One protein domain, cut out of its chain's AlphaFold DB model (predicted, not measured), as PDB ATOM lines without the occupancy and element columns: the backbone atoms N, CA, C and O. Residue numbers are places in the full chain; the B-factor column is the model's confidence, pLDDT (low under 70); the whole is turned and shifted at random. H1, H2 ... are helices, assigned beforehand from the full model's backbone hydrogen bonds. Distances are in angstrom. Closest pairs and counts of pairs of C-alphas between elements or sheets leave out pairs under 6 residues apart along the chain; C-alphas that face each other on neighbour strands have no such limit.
ATOM      1  N   ALA A 348      46.919 -28.511 -31.461       78.75
ATOM      2  CA  ALA A 348      46.944 -29.969 -31.550       78.75
ATOM      3  C   ALA A 348      47.546 -30.695 -30.323       78.75
ATOM      4  O   ALA A 348      47.025 -31.736 -29.927       78.75
ATOM      5  N   ASP A 349      48.601 -30.164 -29.704       79.44
ATOM      6  CA  ASP A 349      49.245 -30.732 -28.513       79.44
ATOM      7  C   ASP A 349      48.392 -30.521 -27.260       79.44
ATOM      8  O   ASP A 349      48.258 -31.432 -26.440       79.44
ATOM      9  N   ALA A 350      47.744 -29.354 -27.148       77.44
ATOM     10  CA  ALA A 350      46.759 -29.088 -26.100       77.44
ATOM     11  C   ALA A 350      45.562 -30.047 -26.218       77.44
ATOM     12  O   ALA A 350      45.172 -30.675 -25.235       77.44
ATOM     13  N   VAL A 351      45.046 -30.252 -27.436       78.19
ATOM     14  CA  VAL A 351      43.974 -31.223 -27.714       78.19
ATOM     15  C   VAL A 351      44.431 -32.663 -27.449       78.19
ATOM     16  O   VAL A 351      43.669 -33.442 -26.878       78.19
ATOM     17  N   ARG A 352      45.670 -33.046 -27.803       84.94
ATOM     18  CA  ARG A 352      46.221 -34.376 -27.476       84.94
ATOM     19  C   ARG A 352      46.322 -34.597 -25.972       84.94
ATOM     20  O   ARG A 352      45.945 -35.675 -25.516       84.94
ATOM     21  N   ARG A 353      46.798 -33.607 -25.207       81.25
ATOM     22  CA  ARG A 353      46.813 -33.672 -23.735       81.25
ATOM     23  C   ARG A 353      45.406 -33.851 -23.182       81.25
ATOM     24  O   ARG A 353      45.188 -34.810 -22.452       81.25
ATOM     25  N   TYR A 354      44.452 -33.031 -23.625       80.50
ATOM     26  CA  TYR A 354      43.053 -33.140 -23.205       80.50
ATOM     27  C   TYR A 354      42.445 -34.508 -23.523       80.50
ATOM     28  O   TYR A 354      41.810 -35.116 -22.667       80.50
ATOM     29  N   ARG A 355      42.674 -35.045 -24.729       83.44
ATOM     30  CA  ARG A 355      42.206 -36.391 -25.099       83.44
ATOM     31  C   ARG A 355      42.832 -37.471 -24.224       83.44
ATOM     32  O   ARG A 355      42.140 -38.410 -23.838       83.44
ATOM     33  N   LYS A 356      44.120 -37.342 -23.898       85.88
ATOM     34  CA  LYS A 356      44.833 -38.295 -23.042       85.88
ATOM     35  C   LYS A 356      44.312 -38.254 -21.604       85.88
ATOM     36  O   LYS A 356      44.064 -39.305 -21.025       85.88
ATOM     37  N   GLU A 357      44.094 -37.064 -21.051       81.25
ATOM     38  CA  GLU A 357      43.507 -36.880 -19.718       81.25
ATOM     39  C   GLU A 357      42.057 -37.381 -19.662       81.25
ATOM     40  O   GLU A 357      41.699 -38.109 -18.736       81.25
ATOM     41  N   ALA A 358      41.249 -37.109 -20.692       79.38
ATOM     42  CA  ALA A 358      39.887 -37.628 -20.803       79.38
ATOM     43  C   ALA A 358      39.847 -39.164 -20.900       79.38
ATOM     44  O   ALA A 358      38.990 -39.799 -20.284       79.38
ATOM     45  N   ALA A 359      40.775 -39.780 -21.640       83.94
ATOM     46  CA  ALA A 359      40.887 -41.235 -21.723       83.94
ATOM     47  C   ALA A 359      41.267 -41.855 -20.367       83.94
ATOM     48  O   ALA A 359      40.648 -42.832 -19.946       83.94
ATOM     49  N   LEU A 360      42.221 -41.254 -19.648       82.50
ATOM     50  CA  LEU A 360      42.609 -41.690 -18.301       82.50
ATOM     51  C   LEU A 360      41.458 -41.546 -17.296       82.50
ATOM     52  O   LEU A 360      41.246 -42.443 -16.483       82.50
ATOM     53  N   ALA A 361      40.682 -40.462 -17.377       76.19
ATOM     54  CA  ALA A 361      39.500 -40.265 -16.541       76.19
ATOM     55  C   ALA A 361      38.426 -41.335 -16.801       76.19
ATOM     56  O   ALA A 361      37.882 -41.902 -15.853       76.19
ATOM     57  N   ARG A 362      38.165 -41.682 -18.073       80.81
ATOM     58  CA  ARG A 362      37.258 -42.793 -18.425       80.81
ATOM     59  C   ARG A 362      37.756 -44.131 -17.883       80.81
ATOM     60  O   ARG A 362      36.968 -44.903 -17.348       80.81
ATOM     61  N   GLN A 363      39.056 -44.399 -17.987       84.88
ATOM     62  CA  GLN A 363      39.644 -45.641 -17.488       84.88
ATOM     63  C   GLN A 363      39.550 -45.742 -15.957       84.88
ATOM     64  O   GLN A 363      39.201 -46.796 -15.430       84.88
ATOM     65  N   ALA A 364      39.789 -44.641 -15.238       76.38
ATOM     66  CA  ALA A 364      39.612 -44.578 -13.788       76.38
ATOM     67  C   ALA A 364      38.147 -44.801 -13.368       76.38
ATOM     68  O   ALA A 364      37.894 -45.485 -12.380       76.38
ATOM     69  N   LEU A 365      37.187 -44.284 -14.142       72.81
ATOM     70  CA  LEU A 365      35.755 -44.504 -13.915       72.81
ATOM     71  C   LEU A 365      35.347 -45.969 -14.097       72.81
ATOM     72  O   LEU A 365      34.600 -46.488 -13.272       72.81
ATOM     73  N   HIS A 366      35.864 -46.657 -15.120       81.06
ATOM     74  CA  HIS A 366      35.614 -48.093 -15.296       81.06
ATOM     75  C   HIS A 366      36.145 -48.927 -14.122       81.06
ATOM     76  O   HIS A 366      35.522 -49.914 -13.740       81.06
ATOM     77  N   MET A 367      37.251 -48.500 -13.509       81.12
ATOM     78  CA  MET A 367      37.842 -49.164 -12.342       81.12
ATOM     79  C   MET A 367      37.078 -48.884 -11.033       81.12
ATOM     80  O   MET A 367      37.205 -49.653 -10.086       81.12
ATOM     81  N   ALA A 368      36.288 -47.805 -10.954       78.19
ATOM     82  CA  ALA A 368      35.611 -47.367  -9.723       78.19
ATOM     83  C   ALA A 368      34.293 -48.113  -9.409       78.19
ATOM     84  O   ALA A 368      33.716 -47.923  -8.338       78.19
ATOM     85  N   GLY A 369      33.822 -48.979 -10.310       77.75
ATOM     86  CA  GLY A 369      32.629 -49.802 -10.106       77.75
ATOM     87  C   GLY A 369      31.287 -49.039 -10.177       77.75
ATOM     88  O   GLY A 369      31.217 -47.815 -10.036       77.75
ATOM     89  N   PRO A 370      30.167 -49.758 -10.390       73.06
ATOM     90  CA  PRO A 370      28.875 -49.171 -10.772       73.06
ATOM     91  C   PRO A 370      28.193 -48.310  -9.694       73.06
ATOM     92  O   PRO A 370      27.306 -47.518 -10.017       73.06
ATOM     93  N   ARG A 371      28.601 -48.411  -8.419       63.53
ATOM     94  CA  ARG A 371      27.996 -47.647  -7.309       63.53
ATOM     95  C   ARG A 371      28.587 -46.242  -7.118       63.53
ATOM     96  O   ARG A 371      27.871 -45.367  -6.649       63.53
ATOM     97  N   ALA A 372      29.822 -45.984  -7.560       59.91
ATOM     98  CA  ALA A 372      30.425 -44.641  -7.545       59.91
ATOM     99  C   ALA A 372      30.111 -43.819  -8.817       59.91
ATOM    100  O   ALA A 372      30.384 -42.621  -8.883       59.91
ATOM    101  N   GLY A 373      29.530 -44.456  -9.840       55.97
ATOM    102  CA  GLY A 373      29.476 -43.919 -11.198       55.97
ATOM    103  C   GLY A 373      28.523 -42.744 -11.417       55.97
ATOM    104  O   GLY A 373      28.891 -41.827 -12.138       55.97
ATOM    105  N   ARG A 374      27.323 -42.718 -10.816       64.00
ATOM    106  CA  ARG A 374      26.247 -41.798 -11.260       64.00
ATOM    107  C   ARG A 374      26.431 -40.328 -10.861       64.00
ATOM    108  O   ARG A 374      26.230 -39.456 -11.703       64.00
ATOM    109  N   ALA A 375      26.843 -40.039  -9.626       65.00
ATOM    110  CA  ALA A 375      27.051 -38.656  -9.165       65.00
ATOM    111  C   ALA A 375      28.347 -38.032  -9.723       65.00
ATOM    112  O   ALA A 375      28.418 -36.834 -10.008       65.00
ATOM    113  N   VAL A 376      29.375 -38.860  -9.936       66.88
ATOM    114  CA  VAL A 376      30.631 -38.431 -10.565       66.88
ATOM    115  C   VAL A 376      30.438 -38.221 -12.073       66.88
ATOM    116  O   VAL A 376      31.028 -37.307 -12.642       66.88
ATOM    117  N   TRP A 377      29.558 -38.995 -12.724       63.69
ATOM    118  CA  TRP A 377      29.263 -38.828 -14.151       63.69
ATOM    119  C   TRP A 377      28.672 -37.460 -14.478       63.69
ATOM    120  O   TRP A 377      29.143 -36.789 -15.390       63.69
ATOM    121  N   THR A 378      27.651 -37.022 -13.740       72.12
ATOM    122  CA  THR A 378      26.950 -35.766 -14.045       72.12
ATOM    123  C   THR A 378      27.828 -34.543 -13.800       72.12
ATOM    124  O   THR A 378      27.791 -33.598 -14.589       72.12
ATOM    125  N   SER A 379      28.667 -34.569 -12.764       69.69
ATOM    126  CA  SER A 379      29.621 -33.494 -12.467       69.69
ATOM    127  C   SER A 379      30.781 -33.452 -13.469       69.69
ATOM    128  O   SER A 379      31.073 -32.386 -14.015       69.69
ATOM    129  N   ALA A 380      31.386 -34.598 -13.798       67.50
ATOM    130  CA  ALA A 380      32.478 -34.670 -14.770       67.50
ATOM    131  C   ALA A 380      32.022 -34.328 -16.198       67.50
ATOM    132  O   ALA A 380      32.738 -33.635 -16.922       67.50
ATOM    133  N   PHE A 381      30.823 -34.758 -16.603       74.50
ATOM    134  CA  PHE A 381      30.286 -34.466 -17.934       74.50
ATOM    135  C   PHE A 381      29.935 -32.980 -18.092       74.50
ATOM    136  O   PHE A 381      30.273 -32.377 -19.109       74.50
ATOM    137  N   ARG A 382      29.345 -32.349 -17.061       74.88
ATOM    138  CA  ARG A 382      29.096 -30.895 -17.055       74.88
ATOM    139  C   ARG A 382      30.397 -30.091 -17.077       74.88
ATOM    140  O   ARG A 382      30.495 -29.134 -17.839       74.88
ATOM    141  N   ALA A 383      31.406 -30.500 -16.304       72.06
ATOM    142  CA  ALA A 383      32.719 -29.854 -16.311       72.06
ATOM    143  C   ALA A 383      33.421 -29.988 -17.676       72.06
ATOM    144  O   ALA A 383      33.974 -29.013 -18.182       72.06
ATOM    145  N   GLY A 384      33.344 -31.167 -18.304       74.06
ATOM    146  CA  GLY A 384      33.879 -31.409 -19.644       74.06
ATOM    147  C   GLY A 384      33.199 -30.554 -20.716       74.06
ATOM    148  O   GLY A 384      33.885 -29.892 -21.490       74.06
ATOM    149  N   ALA A 385      31.863 -30.500 -20.716       74.44
ATOM    150  CA  ALA A 385      31.096 -29.687 -21.659       74.44
ATOM    151  C   ALA A 385      31.361 -28.179 -21.486       74.44
ATOM    152  O   ALA A 385      31.523 -27.464 -22.474       74.44
ATOM    153  N   ALA A 386      31.469 -27.697 -20.243       72.62
ATOM    154  CA  ALA A 386      31.789 -26.299 -19.951       72.62
ATOM    155  C   ALA A 386      33.214 -25.921 -20.399       72.62
ATOM    156  O   ALA A 386      33.416 -24.863 -20.996       72.62
ATOM    157  N   LEU A 387      34.196 -26.800 -20.170       70.75
ATOM    158  CA  LEU A 387      35.570 -26.604 -20.641       70.75
ATOM    159  C   LEU A 387      35.659 -26.617 -22.170       70.75
ATOM    160  O   LEU A 387      36.359 -25.787 -22.747       70.75
ATOM    161  N   GLU A 388      34.932 -27.516 -22.837       76.56
ATOM    162  CA  GLU A 388      34.902 -27.571 -24.298       76.56
ATOM    163  C   GLU A 388      34.249 -26.316 -24.897       76.56
ATOM    164  O   GLU A 388      34.780 -25.739 -25.850       76.56
ATOM    165  N   ALA A 389      33.153 -25.832 -24.305       76.50
ATOM    166  CA  ALA A 389      32.521 -24.573 -24.694       76.50
ATOM    167  C   ALA A 389      33.466 -23.373 -24.495       76.50
ATOM    168  O   ALA A 389      33.622 -22.553 -25.404       76.50
ATOM    169  N   GLY A 390      34.164 -23.308 -23.355       76.00
ATOM    170  CA  GLY A 390      35.164 -22.276 -23.069       76.00
ATOM    171  C   GLY A 390      36.342 -22.301 -24.049       76.00
ATOM    172  O   GLY A 390      36.741 -21.257 -24.567       76.00
ATOM    173  N   ALA A 391      36.849 -23.490 -24.384       69.94
ATOM    174  CA  ALA A 391      37.924 -23.661 -25.359       69.94
ATOM    175  C   ALA A 391      37.496 -23.237 -26.773       69.94
ATOM    176  O   ALA A 391      38.239 -22.524 -27.451       69.94
ATOM    177  N   ARG A 392      36.281 -23.605 -27.210       77.81
ATOM    178  CA  ARG A 392      35.723 -23.162 -28.503       77.81
ATOM    179  C   ARG A 392      35.549 -21.643 -28.547       77.81
ATOM    180  O   ARG A 392      35.899 -21.024 -29.553       77.81
ATOM    181  N   GLN A 393      35.079 -21.028 -27.461       81.62
ATOM    182  CA  GLN A 393      34.913 -19.575 -27.379       81.62
ATOM    183  C   GLN A 393      36.263 -18.838 -27.385       81.62
ATOM    184  O   GLN A 393      36.415 -17.840 -28.092       81.62
ATOM    185  N   ALA A 394      37.261 -19.337 -26.649       72.44
ATOM    186  CA  ALA A 394      38.617 -18.788 -26.642       72.44
ATOM    187  C   ALA A 394      39.275 -18.889 -28.028       72.44
ATOM    188  O   ALA A 394      39.850 -17.913 -28.514       72.44
ATOM    189  N   TYR A 395      39.112 -20.030 -28.706       77.81
ATOM    190  CA  TYR A 395      39.592 -20.221 -30.074       77.81
ATOM    191  C   TYR A 395      38.901 -19.270 -31.060       77.81
ATOM    192  O   TYR A 395      39.561 -18.667 -31.908       77.81
ATOM    193  N   GLY A 396      37.587 -19.069 -30.914       83.00
ATOM    194  CA  GLY A 396      36.824 -18.087 -31.685       83.00
ATOM    195  C   GLY A 396      37.372 -16.668 -31.528       83.00
ATOM    196  O   GLY A 396      37.672 -16.018 -32.530       83.00
ATOM    197  N   ARG A 397      37.596 -16.213 -30.285       80.88
ATOM    198  CA  ARG A 397      38.183 -14.888 -30.008       80.88
ATOM    199  C   ARG A 397      39.572 -14.751 -30.620       80.88
ATOM    200  O   ARG A 397      39.810 -13.805 -31.360       80.88
ATOM    201  N   MET A 398      40.456 -15.722 -30.393       79.19
ATOM    202  CA  MET A 398      41.825 -15.706 -30.918       79.19
ATOM    203  C   MET A 398      41.859 -15.652 -32.454       79.19
ATOM    204  O   MET A 398      42.660 -14.917 -33.032       79.19
ATOM    205  N   ARG A 399      40.948 -16.368 -33.127       85.81
ATOM    206  CA  ARG A 399      40.818 -16.348 -34.592       85.81
ATOM    207  C   ARG A 399      40.365 -14.981 -35.113       85.81
ATOM    208  O   ARG A 399      40.869 -14.538 -36.144       85.81
ATOM    209  N   VAL A 400      39.466 -14.296 -34.400       82.75
ATOM    210  CA  VAL A 400      39.048 -12.919 -34.722       82.75
ATOM    211  C   VAL A 400      40.202 -11.936 -34.515       82.75
ATOM    212  O   VAL A 400      40.460 -11.118 -35.398       82.75
ATOM    213  N   THR A 401      40.952 -12.051 -33.413       78.12
ATOM    214  CA  THR A 401      42.115 -11.190 -33.140       78.12
ATOM    215  C   THR A 401      43.206 -11.369 -34.196       78.12
ATOM    216  O   THR A 401      43.720 -10.380 -34.712       78.12
ATOM    217  N   MET A 402      43.508 -12.609 -34.602       76.81
ATOM    218  CA  MET A 402      44.470 -12.875 -35.680       76.81
ATOM    219  C   MET A 402      43.996 -12.360 -37.043       76.81
ATOM    220  O   MET A 402      44.809 -11.852 -37.813       76.81
ATOM    221  N   ARG A 403      42.693 -12.456 -37.357       84.31
ATOM    222  CA  ARG A 403      42.137 -11.858 -38.584       84.31
ATOM    223  C   ARG A 403      42.262 -10.334 -38.573       84.31
ATOM    224  O   ARG A 403      42.672  -9.777 -39.584       84.31
ATOM    225  N   ARG A 404      41.980  -9.672 -37.443       80.12
ATOM    226  CA  ARG A 404      42.176  -8.217 -37.290       80.12
ATOM    227  C   ARG A 404      43.644  -7.813 -37.412       80.12
ATOM    228  O   ARG A 404      43.935  -6.858 -38.119       80.12
ATOM    229  N   ALA A 405      44.556  -8.562 -36.793       75.19
ATOM    230  CA  ALA A 405      45.993  -8.303 -36.885       75.19
ATOM    231  C   ALA A 405      46.533  -8.453 -38.320       75.19
ATOM    232  O   ALA A 405      47.404  -7.694 -38.727       75.19
ATOM    233  N   ARG A 406      45.991  -9.393 -39.112       81.62
ATOM    234  CA  ARG A 406      46.336  -9.531 -40.540       81.62
ATOM    235  C   ARG A 406      45.701  -8.464 -41.429       81.62
ATOM    236  O   ARG A 406      46.306  -8.092 -42.423       81.62
ATOM    237  N   ALA A 407      44.494  -8.007 -41.102       82.81
ATOM    238  CA  ALA A 407      43.780  -6.998 -41.885       82.81
ATOM    239  C   ALA A 407      44.311  -5.573 -41.664       82.81
ATOM    240  O   ALA A 407      44.088  -4.707 -42.501       82.81
ATOM    241  N   ASN A 408      44.995  -5.320 -40.546       73.69
ATOM    242  CA  ASN A 408      45.579  -4.021 -40.241       73.69
ATOM    243  C   ASN A 408      47.017  -4.192 -39.719       73.69
ATOM    244  O   ASN A 408      47.246  -4.088 -38.510       73.69
TER     245      ASN A 408
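Overview. This is residues 348 to 408 of the 415 residues of an uncharacterized protein of Actinoplanes atraurantiacus (UniProt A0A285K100). Two long helices, H1 and H2, run side by side in opposite ways as the unequal arms of a narrow, flat U, closed at one end by the turn of residues 368 to 372. H2 is the longer arm, and its residues 392 to 407, with Asn 408 after them, stick out past H1 as a free end. The contact between the two arms is thin and lies near the turn. The printed part has 61 residues, with two named helices in the order H1, H2 and no named strand, and its class is all helix. It is extended, with a radius of gyration of the C-alphas of 16.7 A, and its outline is a rod of 57 by 20 by 6 A.

Arrangement. From the first printed residue, H1 covers residues 348 to 367, and after a tight link of 5 residues H2 covers residues 373 to 407. The two are close but not clearly touching, with 1 pair of C-alphas within 8 A. Their closest C-alphas, those of Leu 365 and Gly 373, are 6.9 A apart. Their centres are 16.2 A apart. They run opposite ways at a shallow tilt of 3 degrees. In H1 every O i to N i+4 pair is within hydrogen-bond range, and in H2 30 of 31 are.

Along the chain. H1 begins at C-alpha 348 at (46.944, -29.969, -31.550) and is 28.6 A long from first to last C-alpha. H2 begins at C-alpha 373 at (29.476, -43.919, -11.198), ends at C-alpha 407 at (43.780, -6.998, -41.885), and is 50.1 A long.

Size, cuts and confidence. The two C-alphas farthest apart, those of Arg 371 and Asn 408, are 57.4 A apart. Residues 366 to 372 also stand free. The printed part has no cut. Its mean pLDDT is 76.3, and residues 371 to 377, 379 to 380 and 391 are under 70.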